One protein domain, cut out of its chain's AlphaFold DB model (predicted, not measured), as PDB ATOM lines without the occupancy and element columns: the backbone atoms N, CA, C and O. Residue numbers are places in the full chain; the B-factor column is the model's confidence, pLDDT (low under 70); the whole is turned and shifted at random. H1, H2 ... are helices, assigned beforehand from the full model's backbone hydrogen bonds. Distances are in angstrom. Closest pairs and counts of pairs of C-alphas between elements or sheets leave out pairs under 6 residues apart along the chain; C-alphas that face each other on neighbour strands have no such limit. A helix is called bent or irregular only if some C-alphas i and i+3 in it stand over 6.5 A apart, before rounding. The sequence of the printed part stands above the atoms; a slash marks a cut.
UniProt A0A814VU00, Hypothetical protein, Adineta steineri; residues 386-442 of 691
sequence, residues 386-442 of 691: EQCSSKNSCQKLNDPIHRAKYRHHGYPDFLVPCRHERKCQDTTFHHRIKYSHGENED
ATOM      1  N   GLU A 386      45.728  42.406 -46.432       90.88
ATOM      2  CA  GLU A 386      44.714  42.619 -45.399       90.88
ATOM      3  C   GLU A 386      44.631  41.430 -44.429       90.88
ATOM      4  O   GLU A 386      44.842  40.271 -44.796       90.88
ATOM      5  N   GLN A 387      44.289  41.688 -43.168       92.00
ATOM      6  CA  GLN A 387      43.988  40.619 -42.216       92.00
ATOM      7  C   GLN A 387      42.646  39.975 -42.595       92.00
ATOM      8  O   GLN A 387      41.640  40.673 -42.683       92.00
ATOM      9  N   CYS A 388      42.598  38.651 -42.775       95.69
ATOM     10  CA  CYS A 388      41.341  37.972 -43.094       95.69
ATOM     11  C   CYS A 388      40.292  38.207 -41.991       95.69
ATOM     12  O   CYS A 388      40.509  37.841 -40.830       95.69
ATOM     13  N   SER A 389      39.128  38.747 -42.365       95.75
ATOM     14  CA  SER A 389      38.027  39.088 -41.453       95.75
ATOM     15  C   SER A 389      37.562  37.900 -40.603       95.75
ATOM     16  O   SER A 389      37.205  38.063 -39.439       95.75
ATOM     17  N   SER A 390      37.622  36.683 -41.157       93.69
ATOM     18  CA  SER A 390      37.252  35.436 -40.470       93.69
ATOM     19  C   SER A 390      38.336  34.883 -39.529       93.69
ATOM     20  O   SER A 390      38.123  33.839 -38.919       93.69
ATOM     21  N   LYS A 391      39.499  35.540 -39.400       85.56
ATOM     22  CA  LYS A 391      40.618  35.174 -38.506       85.56
ATOM     23  C   LYS A 391      40.944  33.667 -38.525       85.56
ATOM     24  O   LYS A 391      41.567  33.187 -39.474       85.56
ATOM     25  N   ASN A 392      40.506  32.942 -37.491       85.19
ATOM     26  CA  ASN A 392      40.804  31.527 -37.241       85.19
ATOM     27  C   ASN A 392      39.737  30.564 -37.801       85.19
ATOM     28  O   ASN A 392      39.988  29.365 -37.859       85.19
ATOM     29  N   SER A 393      38.559  31.058 -38.196       93.25
ATOM     30  CA  SER A 393      37.433  30.263 -38.718       93.25
ATOM     31  C   SER A 393      37.239  30.413 -40.232       93.25
ATOM     32  O   SER A 393      36.181  30.075 -40.765       93.25
ATOM     33  N   CYS A 394      38.247  30.916 -40.953       95.81
ATOM     34  CA  CYS A 394      38.156  31.083 -42.398       95.81
ATOM     35  C   CYS A 394      38.061  29.734 -43.125       95.81
ATOM     36  O   CYS A 394      39.022  28.968 -43.181       95.81
ATOM     37  N   GLN A 395      36.921  29.487 -43.770       95.69
ATOM     38  CA  GLN A 395      36.706  28.312 -44.621       95.69
ATOM     39  C   GLN A 395      37.619  28.304 -45.861       95.69
ATOM     40  O   GLN A 395      37.938  27.238 -46.373       95.69
ATOM     41  N   LYS A 396      38.088  29.481 -46.304       95.75
ATOM     42  CA  LYS A 396      39.043  29.658 -47.413       95.75
ATOM     43  C   LYS A 396      40.512  29.597 -46.972       95.75
ATOM     44  O   LYS A 396      41.395  29.953 -47.740       95.75
ATOM     45  N   LEU A 397      40.818  29.149 -45.750       94.88
ATOM     46  CA  LEU A 397      42.208  29.055 -45.283       94.88
ATOM     47  C   LEU A 397      43.056  28.084 -46.138       94.88
ATOM     48  O   LEU A 397      44.268  28.251 -46.209       94.88
ATOM     49  N   ASN A 398      42.431  27.110 -46.812       93.75
ATOM     50  CA  ASN A 398      43.070  26.172 -47.748       93.75
ATOM     51  C   ASN A 398      43.093  26.633 -49.220       93.75
ATOM     52  O   ASN A 398      43.620  25.903 -50.061       93.75
ATOM     53  N   ASP A 399      42.499  27.785 -49.539       93.69
ATOM     54  CA  ASP A 399      42.529  28.389 -50.870       93.69
ATOM     55  C   ASP A 399      43.858  29.159 -51.016       93.69
ATOM     56  O   ASP A 399      44.087  30.123 -50.275       93.69
ATOM     57  N   PRO A 400      44.755  28.753 -51.935       88.75
ATOM     58  CA  PRO A 400      46.068  29.372 -52.086       88.75
ATOM     59  C   PRO A 400      45.975  30.834 -52.547       88.75
ATOM     60  O   PRO A 400      46.791  31.657 -52.132       88.75
ATOM     61  N   ILE A 401      44.946  31.190 -53.324       89.69
ATOM     62  CA  ILE A 401      44.714  32.560 -53.801       89.69
ATOM     63  C   ILE A 401      44.194  33.426 -52.646       89.69
ATOM     64  O   ILE A 401      44.616  34.574 -52.498       89.69
ATOM     65  N   HIS A 402      43.332  32.884 -51.778       94.12
ATOM     66  CA  HIS A 402      42.942  33.568 -50.539       94.12
ATOM     67  C   HIS A 402      44.143  33.753 -49.600       94.12
ATOM     68  O   HIS A 402      44.367  34.855 -49.102       94.12
ATOM     69  N   ARG A 403      44.968  32.714 -49.420       92.25
ATOM     70  CA  ARG A 403      46.187  32.752 -48.592       92.25
ATOM     71  C   ARG A 403      47.248  33.728 -49.089       92.25
ATOM     72  O   ARG A 403      47.956  34.282 -48.255       92.25
ATOM     73  N   ALA A 404      47.350  33.939 -50.402       87.50
ATOM     74  CA  ALA A 404      48.231  34.941 -51.001       87.50
ATOM     75  C   ALA A 404      47.687  36.378 -50.869       87.50
ATOM     76  O   ALA A 404      48.468  37.328 -50.890       87.50
ATOM     77  N   LYS A 405      46.362  36.547 -50.729       90.25
ATOM     78  CA  LYS A 405      45.690  37.855 -50.612       90.25
ATOM     79  C   LYS A 405      45.429  38.310 -49.171       90.25
ATOM     80  O   LYS A 405      45.262  39.509 -48.968       90.25
ATOM     81  N   TYR A 406      45.395  37.398 -48.195       93.06
ATOM     82  CA  TYR A 406      45.005  37.705 -46.813       93.06
ATOM     83  C   TYR A 406      45.884  37.040 -45.739       93.06
ATOM     84  O   TYR A 406      46.213  35.851 -45.806       93.06
ATOM     85  N   ARG A 407      46.192  37.798 -44.677       92.12
ATOM     86  CA  ARG A 407      46.933  37.325 -43.494       92.12
ATOM     87  C   ARG A 407      46.035  36.548 -42.539       92.12
ATOM     88  O   ARG A 407      44.952  37.013 -42.174       92.12
ATOM     89  N   HIS A 408      46.550  35.443 -42.008       93.62
ATOM     90  CA  HIS A 408      45.911  34.672 -40.940       93.62
ATOM     91  C   HIS A 408      46.825  34.560 -39.724       93.62
ATOM     92  O   HIS A 408      48.013  34.273 -39.847       93.62
ATOM     93  N   HIS A 409      46.258  34.758 -38.536       90.19
ATOM     94  CA  HIS A 409      47.012  34.682 -37.290       90.19
ATOM     95  C   HIS A 409      47.527  33.253 -37.045       90.19
ATOM     96  O   HIS A 409      46.778  32.287 -37.185       90.19
ATOM     97  N   GLY A 410      48.809  33.121 -36.688       88.44
ATOM     98  CA  GLY A 410      49.467  31.828 -36.463       88.44
ATOM     99  C   GLY A 410      49.941  31.091 -37.726       88.44
ATOM    100  O   GLY A 410      50.447  29.976 -37.608       88.44
ATOM    101  N   TYR A 411      49.824  31.696 -38.913       90.00
ATOM    102  CA  TYR A 411      50.311  31.137 -40.181       90.00
ATOM    103  C   TYR A 411      51.369  32.051 -40.829       90.00
ATOM    104  O   TYR A 411      51.399  33.242 -40.527       90.00
ATOM    105  N   PRO A 412      52.233  31.524 -41.721       88.50
ATOM    106  CA  PRO A 412      53.160  32.340 -42.509       88.50
ATOM    107  C   PRO A 412      52.439  33.421 -43.330       88.50
ATOM    108  O   PRO A 412      51.376  33.151 -43.902       88.50
ATOM    109  N   ASP A 413      53.041  34.608 -43.451       85.81
ATOM    110  CA  ASP A 413      52.508  35.695 -44.294       85.81
ATOM    111  C   ASP A 413      52.542  35.334 -45.787       85.81
ATOM    112  O   ASP A 413      51.718  35.817 -46.559       85.81
ATOM    113  N   PHE A 414      53.453  34.439 -46.180       86.25
ATOM    114  CA  PHE A 414      53.637  33.975 -47.553       86.25
ATOM    115  C   PHE A 414      53.499  32.453 -47.645       86.25
ATOM    116  O   PHE A 414      53.908  31.725 -46.738       86.25
ATOM    117  N   LEU A 415      52.974  31.956 -48.767       89.81
ATOM    118  CA  LEU A 415      53.084  30.541 -49.120       89.81
ATOM    119  C   LEU A 415      54.477  30.266 -49.699       89.81
ATOM    120  O   LEU A 415      54.912  30.950 -50.621       89.81
ATOM    121  N   VAL A 416      55.160  29.245 -49.184       87.12
ATOM    122  CA  VAL A 416      56.475  28.815 -49.681       87.12
ATOM    123  C   VAL A 416      56.294  28.068 -51.012       87.12
ATOM    124  O   VAL A 416      55.414  27.210 -51.087       87.12
ATOM    125  N   PRO A 417      57.096  28.309 -52.063       86.25
ATOM    126  CA  PRO A 417      57.023  27.513 -53.288       86.25
ATOM    127  C   PRO A 417      57.164  26.004 -53.016       86.25
ATOM    128  O   PRO A 417      58.093  25.549 -52.346       86.25
ATOM    129  N   CYS A 418      56.211  25.208 -53.500       92.19
ATOM    130  CA  CYS A 418      56.222  23.758 -53.351       92.19
ATOM    131  C   CYS A 418      57.285  23.140 -54.265       92.19
ATOM    132  O   CYS A 418      57.264  23.378 -55.470       92.19
ATOM    133  N   ARG A 419      58.128  22.240 -53.735       85.44
ATOM    134  CA  ARG A 419      59.145  21.502 -54.516       85.44
ATOM    135  C   ARG A 419      58.586  20.795 -55.762       85.44
ATOM    136  O   ARG A 419      59.321  20.564 -56.714       85.44
ATOM    137  N   HIS A 420      57.315  20.400 -55.733       89.00
ATOM    138  CA  HIS A 420      56.663  19.691 -56.832       89.00
ATOM    139  C   HIS A 420      55.784  20.598 -57.710       89.00
ATOM    140  O   HIS A 420      55.272  20.114 -58.716       89.00
ATOM    141  N   GLU A 421      55.614  21.881 -57.365       89.88
ATOM    142  CA  GLU A 421      54.844  22.869 -58.142       89.88
ATOM    143  C   GLU A 421      53.458  22.326 -58.570       89.88
ATOM    144  O   GLU A 421      52.819  21.581 -57.820       89.88
ATOM    145  N   ARG A 422      53.018  22.620 -59.805       90.75
ATOM    146  CA  ARG A 422      51.798  22.090 -60.443       90.75
ATOM    147  C   ARG A 422      51.758  20.543 -60.552       90.75
ATOM    148  O   ARG A 422      50.741  19.997 -60.966       90.75
ATOM    149  N   LYS A 423      52.836  19.820 -60.199       92.31
ATOM    150  CA  LYS A 423      52.924  18.340 -60.169       92.31
ATOM    151  C   LYS A 423      52.766  17.758 -58.754       92.31
ATOM    152  O   LYS A 423      52.896  16.545 -58.583       92.31
ATOM    153  N   CYS A 424      52.520  18.581 -57.730       93.56
ATOM    154  CA  CYS A 424      52.320  18.086 -56.369       93.56
ATOM    155  C   CYS A 424      51.025  17.268 -56.247       93.56
ATOM    156  O   CYS A 424      49.946  17.743 -56.587       93.56
ATOM    157  N   GLN A 425      51.134  16.051 -55.709       95.62
ATOM    158  CA  GLN A 425      49.980  15.202 -55.383       95.62
ATOM    159  C   GLN A 425      49.501  15.384 -53.931       95.62
ATOM    160  O   GLN A 425      48.410  14.930 -53.585       95.62
ATOM    161  N   ASP A 426      50.280  16.067 -53.082       94.38
ATOM    162  CA  ASP A 426      49.845  16.426 -51.733       94.38
ATOM    163  C   ASP A 426      48.811  17.560 -51.808       94.38
ATOM    164  O   ASP A 426      49.125  18.736 -51.988       94.38
ATOM    165  N   THR A 427      47.545  17.169 -51.693       91.94
ATOM    166  CA  THR A 427      46.388  18.071 -51.636       91.94
ATOM    167  C   THR A 427      45.913  18.307 -50.200       91.94
ATOM    168  O   THR A 427      44.853  18.905 -49.994       91.94
ATOM    169  N   THR A 428      46.672  17.855 -49.192       95.31
ATOM    170  CA  THR A 428      46.264  17.960 -47.791       95.31
ATOM    171  C   THR A 428      46.163  19.413 -47.340       95.31
ATOM    172  O   THR A 428      46.869  20.313 -47.805       95.31
ATOM    173  N   PHE A 429      45.290  19.638 -46.361       93.12
ATOM    174  CA  PHE A 429      45.108  20.940 -45.731       93.12
ATOM    175  C   PHE A 429      46.435  21.504 -45.192       93.12
ATOM    176  O   PHE A 429      46.802  22.633 -45.503       93.12
ATOM    177  N   HIS A 430      47.204  20.704 -44.445       93.81
ATOM    178  CA  HIS A 430      48.471  21.148 -43.853       93.81
ATOM    179  C   HIS A 430      49.566  21.483 -44.869       93.81
ATOM    180  O   HIS A 430      50.446  22.286 -44.544       93.81
ATOM    181  N   HIS A 431      49.500  20.913 -46.073       94.25
ATOM    182  CA  HIS A 431      50.365  21.290 -47.185       94.25
ATOM    183  C   HIS A 431      49.906  22.617 -47.809       94.25
ATOM    184  O   HIS A 431      50.659  23.589 -47.807       94.25
ATOM    185  N   ARG A 432      48.635  22.720 -48.226       93.12
ATOM    186  CA  ARG A 432      48.089  23.909 -48.920       93.12
ATOM    187  C   ARG A 432      48.090  25.207 -48.104       93.12
ATOM    188  O   ARG A 432      48.245  26.277 -48.678       93.12
ATOM    189  N   ILE A 433      47.984  25.151 -46.773       93.44
ATOM    190  CA  ILE A 433      48.080  26.363 -45.926       93.44
ATOM    191  C   ILE A 433      49.513  26.926 -45.803       93.44
ATOM    192  O   ILE A 433      49.688  28.048 -45.307       93.44
ATOM    193  N   LYS A 434      50.526  26.147 -46.221       91.75
ATOM    194  CA  LYS A 434      51.964  26.466 -46.143       91.75
ATOM    195  C   LYS A 434      52.630  26.645 -47.506       91.75
ATOM    196  O   LYS A 434      53.546  27.459 -47.599       91.75
ATOM    197  N   TYR A 435      52.211  25.889 -48.522       92.19
ATOM    198  CA  TYR A 435      52.901  25.796 -49.808       92.19
ATOM    199  C   TYR A 435      52.044  26.243 -51.000       92.19
ATOM    200  O   TYR A 435      50.853  25.947 -51.066       92.19
ATOM    201  N   SER A 436      52.690  26.922 -51.951       92.38
ATOM    202  CA  SER A 436      52.142  27.368 -53.240       92.38
ATOM    203  C   SER A 436      52.561  26.415 -54.360       92.38
ATOM    204  O   SER A 436      53.717  25.999 -54.415       92.38
ATOM    205  N   HIS A 437      51.658  26.110 -55.287       92.44
ATOM    206  CA  HIS A 437      51.919  25.309 -56.490       92.44
ATOM    207  C   HIS A 437      52.013  26.165 -57.760       92.44
ATOM    208  O   HIS A 437      52.028  25.621 -58.864       92.44
ATOM    209  N   GLY A 438      52.069  27.493 -57.609       84.81
ATOM    210  CA  GLY A 438      52.005  28.439 -58.721       84.81
ATOM    211  C   GLY A 438      50.576  28.807 -59.132       84.81
ATOM    212  O   GLY A 438      50.369  29.221 -60.267       84.81
ATOM    213  N   GLU A 439      49.586  28.697 -58.235       80.69
ATOM    214  CA  GLU A 439      48.163  28.980 -58.522       80.69
ATOM    215  C   GLU A 439      47.826  30.470 -58.822       80.69
ATOM    216  O   GLU A 439      46.657  30.852 -58.809       80.69
ATOM    217  N   ASN A 440      48.822  31.324 -59.094       60.59
ATOM    218  CA  ASN A 440      48.661  32.775 -59.274       60.59
ATOM    219  C   ASN A 440      48.536  33.241 -60.737       60.59
ATOM    220  O   ASN A 440      48.030  34.336 -60.970       60.59
ATOM    221  N   GLU A 441      49.019  32.472 -61.716       53.25
ATOM    222  CA  GLU A 441      49.119  32.947 -63.111       53.25
ATOM    223  C   GLU A 441      47.775  32.901 -63.851       53.25
ATOM    224  O   GLU A 441      47.495  33.746 -64.697       53.25
ATOM    225  N   ASP A 442      46.903  31.969 -63.466       50.69
ATOM    226  CA  ASP A 442      45.588  31.744 -64.073       50.69
ATOM    227  C   ASP A 442      44.463  32.565 -63.390       50.69
ATOM    228  O   ASP A 442      43.277  32.230 -63.486       50.69
TER     229      ASP A 442
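What this domain is: This is residues 386 to 442 of the 691 residues of the protein "Hypothetical protein" of Adineta steineri (UniProt A0A814VU00). The model has little regular structure: three short helices sit among loops, H1 and H2 forming a corner with H3 near it, and the long link, residues 406 to 428, sweeps out to Lys 423 and folds back to H3. Two short parallel pairings tie residues 386 to 387 to 406 to 407, and 416 to 417 to 435 to 436. The printed part has 57 residues, is all helix by class with 14 residues in named elements, in order H1, H2, H3, no named strand, and is compact, radius of gyration of the C-alphas 10.9 A, spanning 32 by 21 by 16 A.

Where its parts are: H1, residues 395 to 398, begins at C-alpha (36.706, 28.312, -44.621) and is irregular, 7.4 A long. H2, residues 400 to 405, measures 8.6 A. H3, residues 429 to 432, measures 5.3 A and ends at C-alpha (48.089, 23.909, -48.920).

How they stand to each other: H1 and H2 only just touch, only at the corner, with 3 pairs of C-alphas within 8 A; the closest are Lys 396 and His 402, 6.3 A. H3 is close but not clearly touching H1, closest C-alphas Asn 398 and Arg 432, 5.6 A, and likewise H2, Pro 400 and Arg 432, 6.6 A. In H2 every O i to N i+4 pair is within hydrogen-bond range; H1 and H3 are too short for one, and of their single O i to N i+3 pairs H3's is within range and H1's is not.

The domain as a whole: The farthest C-alphas, Ser 389 and Lys 423, are 31.7 A apart. The printed part has no cut; H1 to H2 is a tight link, H2 to H3 a long one. Residues 440 to 442 have pLDDT under 70.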